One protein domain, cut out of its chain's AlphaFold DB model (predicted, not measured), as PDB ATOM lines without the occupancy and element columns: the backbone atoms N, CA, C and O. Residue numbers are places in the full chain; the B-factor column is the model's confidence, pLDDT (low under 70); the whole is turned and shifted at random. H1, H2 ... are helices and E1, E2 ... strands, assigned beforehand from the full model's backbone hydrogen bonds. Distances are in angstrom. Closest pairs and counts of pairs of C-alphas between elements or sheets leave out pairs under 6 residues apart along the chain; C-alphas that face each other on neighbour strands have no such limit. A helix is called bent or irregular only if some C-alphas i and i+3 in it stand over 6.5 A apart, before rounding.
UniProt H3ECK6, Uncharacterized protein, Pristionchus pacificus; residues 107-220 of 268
ATOM      1  N   VAL A 107      24.982   6.616   6.230       64.94
ATOM      2  CA  VAL A 107      24.882   5.629   7.310       64.94
ATOM      3  C   VAL A 107      26.198   4.868   7.423       64.94
ATOM      4  O   VAL A 107      26.494   4.005   6.597       64.94
ATOM      5  N   ALA A 108      26.992   5.178   8.447       66.44
ATOM      6  CA  ALA A 108      28.260   4.501   8.712       66.44
ATOM      7  C   ALA A 108      28.160   3.624   9.965       66.44
ATOM      8  O   ALA A 108      27.548   3.990  10.969       66.44
ATOM      9  N   GLY A 109      28.755   2.433   9.896       67.25
ATOM     10  CA  GLY A 109      28.542   1.391  10.888       67.25
ATOM     11  C   GLY A 109      29.819   0.791  11.458       67.25
ATOM     12  O   GLY A 109      30.711   0.378  10.721       67.25
ATOM     13  N   CYS A 110      29.886   0.674  12.784       65.81
ATOM     14  CA  CYS A 110      30.955  -0.045  13.475       65.81
ATOM     15  C   CYS A 110      30.400  -1.336  14.082       65.81
ATOM     16  O   CYS A 110      29.453  -1.294  14.862       65.81
ATOM     17  N   PHE A 111      30.996  -2.485  13.769       67.06
ATOM     18  CA  PHE A 111      30.590  -3.752  14.381       67.06
ATOM     19  C   PHE A 111      31.062  -3.841  15.833       67.06
ATOM     20  O   PHE A 111      32.267  -3.758  16.076       67.06
ATOM     21  N   ASP A 112      30.143  -4.060  16.778       56.38
ATOM     22  CA  ASP A 112      30.488  -4.326  18.187       56.38
ATOM     23  C   ASP A 112      31.129  -5.709  18.312       56.38
ATOM     24  O   ASP A 112      32.286  -5.850  18.717       56.38
ATOM     25  N   ARG A 113      30.410  -6.719  17.817       55.81
ATOM     26  CA  ARG A 113      30.853  -8.107  17.818       55.81
ATOM     27  C   ARG A 113      31.521  -8.399  16.498       55.81
ATOM     28  O   ARG A 113      30.936  -9.001  15.598       55.81
ATOM     29  N   LEU A 114      32.769  -7.965  16.370       52.38
ATOM     30  CA  LEU A 114      33.659  -8.450  15.323       52.38
ATOM     31  C   LEU A 114      33.867  -9.960  15.513       52.38
ATOM     32  O   LEU A 114      34.839 -10.383  16.119       52.38
ATOM     33  N   HIS A 115      32.913 -10.748  15.009       51.41
ATOM     34  CA  HIS A 115      32.941 -12.198  14.856       51.41
ATOM     35  C   HIS A 115      33.513 -12.899  16.092       51.41
ATOM     36  O   HIS A 115      34.708 -13.192  16.121       51.41
ATOM     37  N   ASN A 116      32.669 -13.165  17.096       43.19
ATOM     38  CA  ASN A 116      32.999 -13.958  18.287       43.19
ATOM     39  C   ASN A 116      33.697 -15.285  17.906       43.19
ATOM     40  O   ASN A 116      33.041 -16.310  17.754       43.19
ATOM     41  N   GLY A 117      35.025 -15.253  17.733       45.19
ATOM     42  CA  GLY A 117      35.877 -16.404  17.425       45.19
ATOM     43  C   GLY A 117      36.812 -16.309  16.206       45.19
ATOM     44  O   GLY A 117      37.705 -17.141  16.116       45.19
ATOM     45  N   HIS A 118      36.681 -15.341  15.284       46.34
ATOM     46  CA  HIS A 118      37.317 -15.473  13.949       46.34
ATOM     47  C   HIS A 118      38.463 -14.509  13.606       46.34
ATOM     48  O   HIS A 118      39.074 -14.662  12.548       46.34
ATOM     49  N   LYS A 119      38.804 -13.526  14.450       54.44
ATOM     50  CA  LYS A 119      39.934 -12.624  14.160       54.44
ATOM     51  C   LYS A 119      41.064 -12.808  15.164       54.44
ATOM     52  O   LYS A 119      40.921 -12.473  16.337       54.44
ATOM     53  N   ALA A 120      42.208 -13.285  14.668       57.53
ATOM     54  CA  ALA A 120      43.472 -13.266  15.398       57.53
ATOM     55  C   ALA A 120      43.736 -11.863  15.983       57.53
ATOM     56  O   ALA A 120      43.367 -10.857  15.365       57.53
ATOM     57  N   HIS A 121      44.367 -11.802  17.160       65.31
ATOM     58  CA  HIS A 121      44.740 -10.559  17.856       65.31
ATOM     59  C   HIS A 121      43.545  -9.663  18.218       65.31
ATOM     60  O   HIS A 121      43.553  -8.454  17.969       65.31
ATOM     61  N   ARG A 122      42.480 -10.267  18.760       64.38
ATOM     62  CA  ARG A 122      41.275  -9.547  19.203       64.38
ATOM     63  C   ARG A 122      41.580  -8.517  20.294       64.38
ATOM     64  O   ARG A 122      40.966  -7.462  20.304       64.38
ATOM     65  N   ASP A 123      42.553  -8.813  21.153       68.94
ATOM     66  CA  ASP A 123      42.903  -7.970  22.300       68.94
ATOM     67  C   ASP A 123      43.595  -6.668  21.853       68.94
ATOM     68  O   ASP A 123      43.668  -5.709  22.607       68.94
ATOM     69  N   LEU A 124      44.038  -6.609  20.588       71.00
ATOM     70  CA  LEU A 124      44.558  -5.404  19.939       71.00
ATOM     71  C   LEU A 124      43.477  -4.615  19.177       71.00
ATOM     72  O   LEU A 124      43.791  -3.660  18.466       71.00
ATOM     73  N   ILE A 125      42.208  -5.036  19.237       74.50
ATOM     74  CA  ILE A 125      41.093  -4.301  18.633       74.50
ATOM     75  C   ILE A 125      40.585  -3.282  19.653       74.50
ATOM     76  O   ILE A 125      40.190  -3.638  20.758       74.50
ATOM     77  N   GLN A 126      40.539  -2.012  19.250       77.50
ATOM     78  CA  GLN A 126      39.929  -0.960  20.060       77.50
ATOM     79  C   GLN A 126      38.438  -1.249  20.330       77.50
ATOM     80  O   GLN A 126      37.738  -1.747  19.432       77.50
ATOM     81  N   PRO A 127      37.916  -0.885  21.518       80.00
ATOM     82  CA  PRO A 127      36.494  -0.991  21.829       80.00
ATOM     83  C   PRO A 127      35.616  -0.363  20.741       80.00
ATOM     84  O   PRO A 127      35.993   0.621  20.104       80.00
ATOM     85  N   ALA A 128      34.431  -0.933  20.518       77.50
ATOM     86  CA  ALA A 128      33.554  -0.523  19.420       77.50
ATOM     87  C   ALA A 128      33.187   0.964  19.466       77.50
ATOM     88  O   ALA A 128      33.197   1.613  18.423       77.50
ATOM     89  N   ILE A 129      32.956   1.500  20.668       80.88
ATOM     90  CA  ILE A 129      32.654   2.918  20.884       80.88
ATOM     91  C   ILE A 129      33.823   3.833  20.495       80.88
ATOM     92  O   ILE A 129      33.611   4.846  19.842       80.88
ATOM     93  N   VAL A 130      35.064   3.434  20.798       82.25
ATOM     94  CA  VAL A 130      36.273   4.192  20.435       82.25
ATOM     95  C   VAL A 130      36.430   4.234  18.917       82.25
ATOM     96  O   VAL A 130      36.665   5.291  18.343       82.25
ATOM     97  N   ARG A 131      36.228   3.095  18.243       83.75
ATOM     98  CA  ARG A 131      36.270   3.029  16.774       83.75
ATOM     99  C   ARG A 131      35.144   3.831  16.124       83.75
ATOM    100  O   ARG A 131      35.373   4.457  15.099       83.75
ATOM    101  N   LEU A 132      33.945   3.801  16.706       83.62
ATOM    102  CA  LEU A 132      32.786   4.555  16.226       83.62
ATOM    103  C   LEU A 132      33.048   6.067  16.295       83.62
ATOM    104  O   LEU A 132      32.786   6.767  15.322       83.62
ATOM    105  N   ASN A 133      33.615   6.548  17.406       84.88
ATOM    106  CA  ASN A 133      33.975   7.956  17.575       84.88
ATOM    107  C   ASN A 133      35.084   8.384  16.606       84.88
ATOM    108  O   ASN A 133      34.939   9.413  15.964       84.88
ATOM    109  N   ALA A 134      36.119   7.563  16.406       84.81
ATOM    110  CA  ALA A 134      37.166   7.863  15.427       84.81
ATOM    111  C   ALA A 134      36.621   7.980  13.989       84.81
ATOM    112  O   ALA A 134      37.074   8.817  13.214       84.81
ATOM    113  N   VAL A 135      35.632   7.150  13.621       84.25
ATOM    114  CA  VAL A 135      34.942   7.266  12.323       84.25
ATOM    115  C   VAL A 135      34.117   8.549  12.254       84.25
ATOM    116  O   VAL A 135      34.128   9.201  11.215       84.25
ATOM    117  N   ARG A 136      33.429   8.918  13.340       84.62
ATOM    118  CA  ARG A 136      32.668  10.170  13.423       84.62
ATOM    119  C   ARG A 136      33.564  11.383  13.210       84.62
ATOM    120  O   ARG A 136      33.325  12.122  12.267       84.62
ATOM    121  N   GLU A 137      34.613  11.512  14.014       88.56
ATOM    122  CA  GLU A 137      35.572  12.621  13.936       88.56
ATOM    123  C   GLU A 137      36.182  12.740  12.535       88.56
ATOM    124  O   GLU A 137      36.265  13.832  11.979       88.56
ATOM    125  N   PHE A 138      36.558  11.612  11.919       86.81
ATOM    126  CA  PHE A 138      37.069  11.622  10.551       86.81
ATOM    127  C   PHE A 138      36.020  12.104   9.544       86.81
ATOM    128  O   PHE A 138      36.320  12.989   8.748       86.81
ATOM    129  N   LEU A 139      34.802  11.552   9.564       83.31
ATOM    130  CA  LEU A 139      33.764  11.917   8.597       83.31
ATOM    131  C   LEU A 139      33.346  13.387   8.741       83.31
ATOM    132  O   LEU A 139      33.282  14.086   7.736       83.31
ATOM    133  N   GLU A 140      33.162  13.865   9.970       85.69
ATOM    134  CA  GLU A 140      32.878  15.277  10.261       85.69
ATOM    135  C   GLU A 140      34.016  16.207   9.805       85.69
ATOM    136  O   GLU A 140      33.762  17.353   9.454       85.69
ATOM    137  N   SER A 141      35.264  15.725   9.746       88.62
ATOM    138  CA  SER A 141      36.399  16.525   9.258       88.62
ATOM    139  C   SER A 141      36.518  16.604   7.730       88.62
ATOM    140  O   SER A 141      37.229  17.473   7.229       88.62
ATOM    141  N   VAL A 142      35.870  15.703   6.976       84.56
ATOM    142  CA  VAL A 142      36.018  15.614   5.507       84.56
ATOM    143  C   VAL A 142      34.739  15.932   4.736       84.56
ATOM    144  O   VAL A 142      34.786  16.046   3.510       84.56
ATOM    145  N   THR A 143      33.587  16.034   5.404       81.19
ATOM    146  CA  THR A 143      32.320  16.338   4.736       81.19
ATOM    147  C   THR A 143      31.309  17.039   5.641       81.19
ATOM    148  O   THR A 143      31.148  16.682   6.801       81.19
ATOM    149  N   ASP A 144      30.552  17.971   5.057       82.50
ATOM    150  CA  ASP A 144      29.423  18.660   5.703       82.50
ATOM    151  C   ASP A 144      28.079  17.923   5.519       82.50
ATOM    152  O   ASP A 144      27.007  18.446   5.831       82.50
ATOM    153  N   VAL A 145      28.090  16.720   4.936       79.94
ATOM    154  CA  VAL A 145      26.874  15.917   4.748       79.94
ATOM    155  C   VAL A 145      26.384  15.392   6.102       79.94
ATOM    156  O   VAL A 145      27.199  14.884   6.865       79.94
ATOM    157  N   PRO A 146      25.067  15.417   6.399       78.62
ATOM    158  CA  PRO A 146      24.537  14.790   7.605       78.62
ATOM    159  C   PRO A 146      24.922  13.307   7.702       78.62
ATOM    160  O   PRO A 146      24.675  12.510   6.787       78.62
ATOM    161  N   ILE A 147      25.531  12.938   8.826       79.12
ATOM    162  CA  ILE A 147      26.062  11.600   9.080       79.12
ATOM    163  C   ILE A 147      25.247  10.928  10.190       79.12
ATOM    164  O   ILE A 147      25.180  11.414  11.317       79.12
ATOM    165  N   ASP A 148      24.670   9.767   9.883       79.69
ATOM    166  CA  ASP A 148      24.027   8.883  10.856       79.69
ATOM    167  C   ASP A 148      24.963   7.705  11.152       79.69
ATOM    168  O   ASP A 148      25.060   6.731  10.403       79.69
ATOM    169  N   ILE A 149      25.705   7.803  12.252       77.56
ATOM    170  CA  ILE A 149      26.635   6.755  12.675       77.56
ATOM    171  C   ILE A 149      25.972   5.836  13.693       77.56
ATOM    172  O   ILE A 149      25.593   6.263  14.787       77.56
ATOM    173  N   ARG A 150      25.921   4.540  13.372       76.19
ATOM    174  CA  ARG A 150      25.286   3.517  14.212       76.19
ATOM    175  C   ARG A 150      26.239   2.387  14.568       76.19
ATOM    176  O   ARG A 150      27.118   1.990  13.805       76.19
ATOM    177  N   LEU A 151      26.031   1.802  15.740       72.81
ATOM    178  CA  LEU A 151      26.661   0.535  16.076       72.81
ATOM    179  C   LEU A 151      25.938  -0.594  15.328       72.81
ATOM    180  O   LEU A 151      24.736  -0.788  15.505       72.81
ATOM    181  N   ILE A 152      26.666  -1.358  14.514       72.31
ATOM    182  CA  ILE A 152      26.123  -2.551  13.863       72.31
ATOM    183  C   ILE A 152      26.235  -3.718  14.845       72.31
ATOM    184  O   ILE A 152      27.290  -4.330  15.023       72.31
ATOM    185  N   THR A 153      25.119  -4.028  15.495       65.44
ATOM    186  CA  THR A 153      24.988  -5.165  16.417       65.44
ATOM    187  C   THR A 153      24.544  -6.445  15.709       65.44
ATOM    188  O   THR A 153      24.692  -7.540  16.252       65.44
ATOM    189  N   HIS A 154      24.037  -6.324  14.478       66.44
ATOM    190  CA  HIS A 154      23.541  -7.436  13.682       66.44
ATOM    191  C   HIS A 154      23.997  -7.301  12.224       66.44
ATOM    192  O   HIS A 154      23.773  -6.250  11.628       66.44
ATOM    193  N   PRO A 155      24.587  -8.347  11.616       64.38
ATOM    194  CA  PRO A 155      25.224  -8.251  10.302       64.38
ATOM    195  C   PRO A 155      24.278  -7.829   9.185       64.38
ATOM    196  O   PRO A 155      24.727  -7.249   8.210       64.38
ATOM    197  N   PHE A 156      22.978  -8.081   9.341       65.00
ATOM    198  CA  PHE A 156      21.987  -7.796   8.311       65.00
ATOM    199  C   PHE A 156      21.311  -6.420   8.422       65.00
ATOM    200  O   PHE A 156      20.473  -6.068   7.591       65.00
ATOM    201  N   LEU A 157      21.630  -5.655   9.467       67.00
ATOM    202  CA  LEU A 157      21.035  -4.350   9.739       67.00
ATOM    203  C   LEU A 157      22.063  -3.245   9.472       67.00
ATOM    204  O   LEU A 157      23.241  -3.445   9.768       67.00
ATOM    205  N   PRO A 158      21.647  -2.080   8.947       70.50
ATOM    206  CA  PRO A 158      20.275  -1.675   8.594       70.50
ATOM    207  C   PRO A 158      19.816  -2.127   7.191       70.50
ATOM    208  O   PRO A 158      18.678  -1.869   6.791       70.50
ATOM    209  N   ALA A 159      20.682  -2.817   6.443       71.00
ATOM    210  CA  ALA A 159      20.505  -3.074   5.014       71.00
ATOM    211  C   ALA A 159      19.255  -3.896   4.649       71.00
ATOM    212  O   ALA A 159      18.756  -3.744   3.542       71.00
ATOM    213  N   LEU A 160      18.711  -4.740   5.534       70.25
ATOM    214  CA  LEU A 160      17.507  -5.547   5.248       70.25
ATOM    215  C   LEU A 160      16.216  -5.053   5.909       70.25
ATOM    216  O   LEU A 160      15.201  -5.753   5.849       70.25
ATOM    217  N   THR A 161      16.246  -3.904   6.578       71.06
ATOM    218  CA  THR A 161      15.082  -3.372   7.313       71.06
ATOM    219  C   THR A 161      14.700  -1.966   6.895       71.06
ATOM    220  O   THR A 161      13.564  -1.559   7.110       71.06
ATOM    221  N   THR A 162      15.629  -1.231   6.298       74.50
ATOM    222  CA  THR A 162      15.485   0.210   6.085       74.50
ATOM    223  C   THR A 162      15.222   0.455   4.600       74.50
ATOM    224  O   THR A 162      16.016   0.047   3.743       74.50
ATOM    225  N   ARG A 163      14.040   1.005   4.295       74.88
ATOM    226  CA  ARG A 163      13.498   1.150   2.928       74.88
ATOM    227  C   ARG A 163      14.112   2.315   2.159       74.88
ATOM    228  O   ARG A 163      14.273   2.222   0.954       74.88
ATOM    229  N   ASP A 164      14.449   3.372   2.874       75.94
ATOM    230  CA  ASP A 164      15.022   4.628   2.390       75.94
ATOM    231  C   ASP A 164      16.511   4.535   2.022       75.94
ATOM    232  O   ASP A 164      17.038   5.443   1.384       75.94
ATOM    233  N   ILE A 165      17.203   3.444   2.368       78.38
ATOM    234  CA  ILE A 165      18.572   3.209   1.897       78.38
ATOM    235  C   ILE A 165      18.524   2.862   0.410       78.38
ATOM    236  O   ILE A 165      17.878   1.892   0.013       78.38
ATOM    237  N   GLN A 166      19.256   3.637  -0.390       77.81
ATOM    238  CA  GLN A 166      19.289   3.519  -1.852       77.81
ATOM    239  C   GLN A 166      20.623   2.974  -2.383       77.81
ATOM    240  O   GLN A 166      20.690   2.491  -3.513       77.81
ATOM    241  N   ALA A 167      21.692   3.043  -1.585       81.62
ATOM    242  CA  ALA A 167      23.032   2.649  -1.996       81.62
ATOM    243  C   ALA A 167      23.828   2.010  -0.857       81.62
ATOM    244  O   ALA A 167      23.545   2.217   0.323       81.62
ATOM    245  N   MET A 168      24.845   1.242  -1.231       83.00
ATOM    246  CA  MET A 168      25.800   0.617  -0.333       83.00
ATOM    247  C   MET A 168      27.191   0.714  -0.942       83.00
ATOM    248  O   MET A 168      27.394   0.352  -2.097       83.00
ATOM    249  N   VAL A 169      28.146   1.167  -0.139       81.81
ATOM    250  CA  VAL A 169      29.556   1.216  -0.520       81.81
ATOM    251  C   VAL A 169      30.260   0.029   0.120       81.81
ATOM    252  O   VAL A 169      30.165  -0.176   1.332       81.81
ATOM    253  N   VAL A 170      30.945  -0.775  -0.686       79.06
ATOM    254  CA  VAL A 170      31.659  -1.977  -0.242       79.06
ATOM    255  C   VAL A 170      33.084  -1.973  -0.770       79.06
ATOM    256  O   VAL A 170      33.363  -1.385  -1.805       79.06
ATOM    257  N   SER A 171      33.990  -2.665  -0.084       75.31
ATOM    258  CA  SER A 171      35.285  -3.003  -0.678       75.31
ATOM    259  C   SER A 171      35.152  -4.170  -1.657       75.31
ATOM    260  O   SER A 171      34.183  -4.930  -1.575       75.31
ATOM    261  N   GLU A 172      36.158  -4.394  -2.507       75.00
ATOM    262  CA  GLU A 172      36.188  -5.575  -3.392       75.00
ATOM    263  C   GLU A 172      36.028  -6.894  -2.601       75.00
ATOM    264  O   GLU A 172      35.306  -7.794  -3.020       75.00
ATOM    265  N   GLU A 173      36.577  -6.981  -1.379       67.50
ATOM    266  CA  GLU A 173      36.386  -8.144  -0.489       67.50
ATOM    267  C   GLU A 173      34.920  -8.399  -0.110       67.50
ATOM    268  O   GLU A 173      34.513  -9.537   0.127       67.50
ATOM    269  N   SER A 174      34.132  -7.330   0.013       68.69
ATOM    270  CA  SER A 174      32.756  -7.379   0.518       68.69
ATOM    271  C   SER A 174      31.714  -7.260  -0.593       68.69
ATOM    272  O   SER A 174      30.516  -7.302  -0.314       68.69
ATOM    273  N   LYS A 175      32.143  -7.183  -1.856       73.00
ATOM    274  CA  LYS A 175      31.282  -7.108  -3.042       73.00
ATOM    275  C   LYS A 175      30.258  -8.234  -3.113       73.00
ATOM    276  O   LYS A 175      29.070  -7.975  -3.290       73.00
ATOM    277  N   ILE A 176      30.699  -9.474  -2.895       69.75
ATOM    278  CA  ILE A 176      29.820 -10.657  -2.911       69.75
ATOM    279  C   ILE A 176      28.754 -10.551  -1.816       69.75
ATOM    280  O   ILE A 176      27.578 -10.806  -2.067       69.75
ATOM    281  N   GLN A 177      29.139 -10.127  -0.609       69.38
ATOM    282  CA  GLN A 177      28.181  -9.910   0.480       69.38
ATOM    283  C   GLN A 177      27.186  -8.811   0.106       69.38
ATOM    284  O   GLN A 177      25.986  -8.966   0.324       69.38
ATOM    285  N   GLY A 178      27.657  -7.737  -0.533       72.94
ATOM    286  CA  GLY A 178      26.796  -6.668  -1.015       72.94
ATOM    287  C   GLY A 178      25.744  -7.140  -2.028       72.94
ATOM    288  O   GLY A 178      24.575  -6.765  -1.947       72.94
ATOM    289  N   GLN A 179      26.123  -8.042  -2.930       70.56
ATOM    290  CA  GLN A 179      25.194  -8.672  -3.873       70.56
ATOM    291  C   GLN A 179      24.183  -9.588  -3.166       70.56
ATOM    292  O   GLN A 179      22.994  -9.558  -3.490       70.56
ATOM    293  N   GLN A 180      24.617 -10.348  -2.154       68.12
ATOM    294  CA  GLN A 180      23.718 -11.168  -1.330       68.12
ATOM    295  C   GLN A 180      22.664 -10.318  -0.609       68.12
ATOM    296  O   GLN A 180      21.507 -10.731  -0.508       68.12
ATOM    297  N   PHE A 181      23.024  -9.113  -0.154       69.75
ATOM    298  CA  PHE A 181      22.059  -8.171   0.415       69.75
ATOM    299  C   PHE A 181      20.947  -7.814  -0.564       69.75
ATOM    300  O   PHE A 181      19.785  -7.831  -0.166       69.75
ATOM    301  N   ASN A 182      21.257  -7.563  -1.836       72.06
ATOM    302  CA  ASN A 182      20.234  -7.252  -2.835       72.06
ATOM    303  C   ASN A 182      19.276  -8.418  -3.080       72.06
ATOM    304  O   ASN A 182      18.070  -8.196  -3.155       72.06
ATOM    305  N   ILE A 183      19.778  -9.655  -3.102       67.19
ATOM    306  CA  ILE A 183      18.928 -10.854  -3.194       67.19
ATOM    307  C   ILE A 183      17.948 -10.897  -2.012       67.19
ATOM    308  O   ILE A 183      16.740 -11.048  -2.191       67.19
ATOM    309  N   MET A 184      18.455 -10.699  -0.792       65.31
ATOM    310  CA  MET A 184      17.634 -10.707   0.421       65.31
ATOM    311  C   MET A 184      16.656  -9.524   0.496       65.31
ATOM    312  O   MET A 184      15.561  -9.677   1.036       65.31
ATOM    313  N   ARG A 185      17.024  -8.350  -0.029       74.44
ATOM    314  CA  ARG A 185      16.142  -7.176  -0.103       74.44
ATOM    315  C   ARG A 185      14.972  -7.426  -1.042       74.44
ATOM    316  O   ARG A 185      13.834  -7.242  -0.624       74.44
ATOM    317  N   VAL A 186      15.236  -7.950  -2.237       64.81
ATOM    318  CA  VAL A 186      14.186  -8.303  -3.203       64.81
ATOM    319  C   VAL A 186      13.245  -9.363  -2.628       64.81
ATOM    320  O   VAL A 186      12.029  -9.188  -2.684       64.81
ATOM    321  N   TYR A 187      13.780 -10.406  -1.980       60.56
ATOM    322  CA  TYR A 187      12.964 -11.414  -1.286       60.56
ATOM    323  C   TYR A 187      12.035 -10.795  -0.224       60.56
ATOM    324  O   TYR A 187      10.917 -11.252  -0.013       60.56
ATOM    325  N   ARG A 188      12.479  -9.715   0.427       63.81
ATOM    326  CA  ARG A 188      11.714  -8.969   1.438       63.81
ATOM    327  C   ARG A 188      10.865  -7.833   0.861       63.81
ATOM    328  O   ARG A 188      10.363  -7.017   1.633       63.81
ATOM    329  N   ASN A 189      10.693  -7.773  -0.460       64.81
ATOM    330  CA  ASN A 189       9.947  -6.718  -1.148       64.81
ATOM    331  C   ASN A 189      10.500  -5.308  -0.842       64.81
ATOM    332  O   ASN A 189       9.748  -4.372  -0.557       64.81
ATOM    333  N   LEU A 190      11.831  -5.191  -0.846       66.94
ATOM    334  CA  LEU A 190      12.592  -3.946  -0.749       66.94
ATOM    335  C   LEU A 190      13.334  -3.694  -2.064       66.94
ATOM    336  O   LEU A 190      13.790  -4.641  -2.708       66.94
ATOM    337  N   ASP A 191      13.535  -2.421  -2.403       70.69
ATOM    338  CA  ASP A 191      14.304  -2.047  -3.588       70.69
ATOM    339  C   ASP A 191      15.771  -2.477  -3.451       70.69
ATOM    340  O   ASP A 191      16.357  -2.320  -2.368       70.69
ATOM    341  N   PRO A 192      16.393  -3.018  -4.513       73.62
ATOM    342  CA  PRO A 192      17.814  -3.331  -4.500       73.62
ATOM    343  C   PRO A 192      18.642  -2.052  -4.324       73.62
ATOM    344  O   PRO A 192      18.305  -0.989  -4.838       73.62
ATOM    345  N   LEU A 193      19.752  -2.166  -3.600       78.44
ATOM    346  CA  LEU A 193      20.700  -1.079  -3.391       78.44
ATOM    347  C   LEU A 193      21.621  -0.938  -4.602       78.44
ATOM    348  O   LEU A 193      22.090  -1.934  -5.159       78.44
ATOM    349  N   TYR A 194      21.964   0.300  -4.942       78.44
ATOM    350  CA  TYR A 194      23.119   0.577  -5.784       78.44
ATOM    351  C   TYR A 194      24.404   0.188  -5.032       78.44
ATOM    352  O   TYR A 194      24.700   0.769  -3.990       78.44
ATOM    353  N   VAL A 195      25.137  -0.819  -5.518       76.38
ATOM    354  CA  VAL A 195      26.370  -1.307  -4.875       76.38
ATOM    355  C   VAL A 195      27.575  -0.664  -5.551       76.38
ATOM    356  O   VAL A 195      27.928  -1.047  -6.662       76.38
ATOM    357  N   GLU A 196      28.203   0.285  -4.863       79.31
ATOM    358  CA  GLU A 196      29.451   0.914  -5.294       79.31
ATOM    359  C   GLU A 196      30.631   0.160  -4.680       79.31
ATOM    360  O   GLU A 196      30.685  -0.024  -3.460       79.31
ATOM    361  N   VAL A 197      31.568  -0.287  -5.516       74.00
ATOM    362  CA  VAL A 197      32.753  -1.007  -5.051       74.00
ATOM    363  C   VAL A 197      33.944  -0.065  -5.060       74.00
ATOM    364  O   VAL A 197      34.289   0.488  -6.097       74.00
ATOM    365  N   VAL A 198      34.565   0.109  -3.897       76.44
ATOM    366  CA  VAL A 198      35.765   0.929  -3.729       76.44
ATOM    367  C   VAL A 198      36.982   0.047  -3.479       76.44
ATOM    368  O   VAL A 198      36.937  -0.904  -2.689       76.44
ATOM    369  N   ASP A 199      38.087   0.373  -4.138       73.38
ATOM    370  CA  ASP A 199      39.326  -0.377  -3.985       73.38
ATOM    371  C   ASP A 199      39.967  -0.152  -2.615       73.38
ATOM    372  O   ASP A 199      39.917   0.929  -2.019       73.38
ATOM    373  N   VAL A 200      40.590  -1.212  -2.099       69.12
ATOM    374  CA  VAL A 200      41.404  -1.120  -0.888       69.12
ATOM    375  C   VAL A 200      42.768  -0.577  -1.282       69.12
ATOM    376  O   VAL A 200      43.448  -1.169  -2.115       69.12
ATOM    377  N   LEU A 201      43.189   0.512  -0.643       68.06
ATOM    378  CA  LEU A 201      44.503   1.100  -0.887       68.06
ATOM    379  C   LEU A 201      45.633   0.110  -0.565       68.06
ATOM    380  O   LEU A 201      45.650  -0.557   0.478       68.06
ATOM    381  N   GLU A 202      46.615   0.065  -1.454       68.12
ATOM    382  CA  GLU A 202      47.887  -0.611  -1.230       68.12
ATOM    383  C   GLU A 202      48.892   0.373  -0.624       68.12
ATOM    384  O   GLU A 202      48.862   1.572  -0.896       68.12
ATOM    385  N   ASN A 203      49.785  -0.119   0.235       60.81
ATOM    386  CA  ASN A 203      50.926   0.690   0.658       60.81
ATOM    387  C   ASN A 203      51.928   0.831  -0.507       60.81
ATOM    388  O   ASN A 203      51.917   0.017  -1.425       60.81
ATOM    389  N   MET A 204      52.877   1.768  -0.412       63.06
ATOM    390  CA  MET A 204      53.934   2.033  -1.413       63.06
ATOM    391  C   MET A 204      54.774   0.800  -1.825       63.06
ATOM    392  O   MET A 204      55.521   0.865  -2.792       63.06
ATOM    393  N   GLY A 205      54.668  -0.322  -1.103       59.84
ATOM    394  CA  GLY A 205      55.308  -1.602  -1.426       59.84
ATOM    395  C   GLY A 205      54.372  -2.687  -1.978       59.84
ATOM    396  O   GLY A 205      54.710  -3.859  -1.860       59.84
ATOM    397  N   GLY A 206      53.175  -2.342  -2.473       62.41
ATOM    398  CA  GLY A 206      52.201  -3.304  -3.027       62.41
ATOM    399  C   GLY A 206      51.550  -4.223  -1.984       62.41
ATOM    400  O   GLY A 206      50.907  -5.219  -2.306       62.41
ATOM    401  N   ILE A 207      51.736  -3.929  -0.692       64.94
ATOM    402  CA  ILE A 207      51.126  -4.700   0.392       64.94
ATOM    403  C   ILE A 207      49.780  -4.071   0.725       64.94
ATOM    404  O   ILE A 207      49.706  -2.943   1.218       64.94
ATOM    405  N   LYS A 208      48.723  -4.858   0.533       68.25
ATOM    406  CA  LYS A 208      47.360  -4.547   0.960       68.25
ATOM    407  C   LYS A 208      47.299  -4.044   2.404       68.25
ATOM    408  O   LYS A 208      47.690  -4.747   3.349       68.25
ATOM    409  N   LEU A 209      46.712  -2.865   2.593       68.06
ATOM    410  CA  LEU A 209      46.440  -2.324   3.919       68.06
ATOM    411  C   LEU A 209      45.248  -3.063   4.541       68.06
ATOM    412  O   LEU A 209      44.099  -2.878   4.157       68.06
ATOM    413  N   SER A 210      45.520  -3.920   5.530       70.38
ATOM    414  CA  SER A 210      44.476  -4.621   6.283       70.38
ATOM    415  C   SER A 210      44.651  -4.462   7.792       70.38
ATOM    416  O   SER A 210      45.769  -4.417   8.320       70.38
ATOM    417  N   SER A 211      43.535  -4.466   8.528       69.19
ATOM    418  CA  SER A 211      43.550  -4.408   9.996       69.19
ATOM    419  C   SER A 211      44.274  -5.603  10.628       69.19
ATOM    420  O   SER A 211      44.723  -5.524  11.769       69.19
ATOM    421  N   THR A 212      44.372  -6.735   9.926       68.31
ATOM    422  CA  THR A 212      45.103  -7.920  10.399       68.31
ATOM    423  C   THR A 212      46.606  -7.743  10.224       68.31
ATOM    424  O   THR A 212      47.350  -8.007  11.165       68.31
ATOM    425  N   SER A 213      47.053  -7.233   9.072       68.75
ATOM    426  CA  SER A 213      48.469  -6.938   8.817       68.75
ATOM    427  C   SER A 213      49.006  -5.904   9.812       68.75
ATOM    428  O   SER A 213      50.057  -6.119  10.410       68.75
ATOM    429  N   ARG A 214      48.235  -4.840  10.090       72.31
ATOM    430  CA  ARG A 214      48.628  -3.800  11.057       72.31
ATOM    431  C   ARG A 214      48.752  -4.333  12.486       72.31
ATOM    432  O   ARG A 214      49.714  -4.022  13.177       72.31
ATOM    433  N   ARG A 215      47.816  -5.186  12.919       76.19
ATOM    434  CA  ARG A 215      47.869  -5.816  14.252       76.19
ATOM    435  C   ARG A 215      49.016  -6.814  14.386       76.19
ATOM    436  O   ARG A 215      49.603  -6.900  15.454       76.19
ATOM    437  N   ARG A 216      49.368  -7.534  13.316       72.50
ATOM    438  CA  ARG A 216      50.568  -8.386  13.303       72.50
ATOM    439  C   ARG A 216      51.846  -7.562  13.431       72.50
ATOM    440  O   ARG A 216      52.709  -7.938  14.207       72.50
ATOM    441  N   ALA A 217      51.940  -6.430  12.732       73.00
ATOM    442  CA  ALA A 217      53.099  -5.543  12.831       73.00
ATOM    443  C   ALA A 217      53.291  -4.974  14.251       73.00
ATOM    444  O   ALA A 217      54.419  -4.900  14.727       73.00
ATOM    445  N   MET A 218      52.200  -4.650  14.959       72.31
ATOM    446  CA  MET A 218      52.247  -4.190  16.360       72.31
ATOM    447  C   MET A 218      52.849  -5.217  17.330       72.31
ATOM    448  O   MET A 218      53.321  -4.836  18.396       72.31
ATOM    449  N   LEU A 219      52.843  -6.506  16.980       74.00
ATOM    450  CA  LEU A 219      53.417  -7.571  17.808       74.00
ATOM    451  C   LEU A 219      54.933  -7.731  17.623       74.00
ATOM    452  O   LEU A 219      55.545  -8.537  18.321       74.00
ATOM    453  N   GLY A 220      55.544  -6.976  16.705       68.94
ATOM    454  CA  GLY A 220      56.972  -7.054  16.415       68.94
ATOM    455  C   GLY A 220      57.388  -8.350  15.708       68.94
ATOM    456  O   GLY A 220      56.579  -9.059  15.105       68.94
TER     457      GLY A 220
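This is residues 107 to 220 of the 268 residues of an uncharacterized protein of Pristionchus pacificus (UniProt H3ECK6). Two small two-strand sheets, E1 with E2 and E3 with E4, each have one helix packed on them, H1 and H2 respectively, and these two units stay separate. H3, a short helix after a long link, lies off at one end of the longest axis. The printed part has 114 residues, with three named helices and four named strands in the order E1, H1, E2, E3, H2, E4, H3; both sheets are parallel, and the class is mixed, helices and strands. The whole is only just compact, close to loose, with a radius of gyration of the C-alphas of 15.9 A, and elongated, spanning 50 by 31 by 30 A.

E1, residues 107 to 111, begins with C-alpha 107 at (24.882, 5.629, 7.310). H1, residues 128 to 142, measures 21.4 A from first to last C-alpha. E2, residues 147 to 152, measures 14.9 A, and E3 is residues 167 to 171. H2, residues 172 to 187, measures 24.0 A and begins with C-alpha 172 at (36.188, -5.575, -3.392). H2 is irregular: C-alphas 173 and 176 are 7.4 A apart. E4 is residues 194 to 198, and H3, residues 211 to 218, ends with C-alpha 218 at (52.247, -4.190, 16.360).

E1, H1 and E2 form a strand-helix-strand unit, two parallel neighbour strands with a helix between them along the chain, and its crossover is right-handed. E1 and E2 are parallel at 26 degrees, with N 152 and O 110 within hydrogen-bond range at 2.8 A. The closest C-alphas of E1 and H1 are those of Cys 110 and Leu 132, 5.7 A apart; those of H1 and E2 are Arg 136 and Ile 149, 7.0 A apart. E3, H2 and E4 form a second such unit, also with a right-handed crossover. E3 and E4 are parallel at 26 degrees, with N 168 and O 194 within range at 2.8 A. The closest C-alphas of H2 and E4 are those of Glu 172 and Val 197, 6.0 A apart; those of E3 and H2 are Val 170 and Gly 178, 6.8 A apart. H1 and H2 are apart, as are E2 and E3, and H3 touches no helix. In H1 and H3 every O i to N i+4 pair is within hydrogen-bond range; in H2, 10 of 12 are.

The two C-alphas farthest apart are those of Asn 189 and Gly 220, at 50.2 A. The printed part has no cut. The links E1 to H1, E2 to E3 and E4 to H3 are long, with 16, 14 and 12 residues. Residues 140 to 145, of which 140 to 142 belong to H1, stand free. The mean pLDDT of the printed part is 71.6, and 49 residues are under 70, among them residues 107 to 123 and 200 to 209.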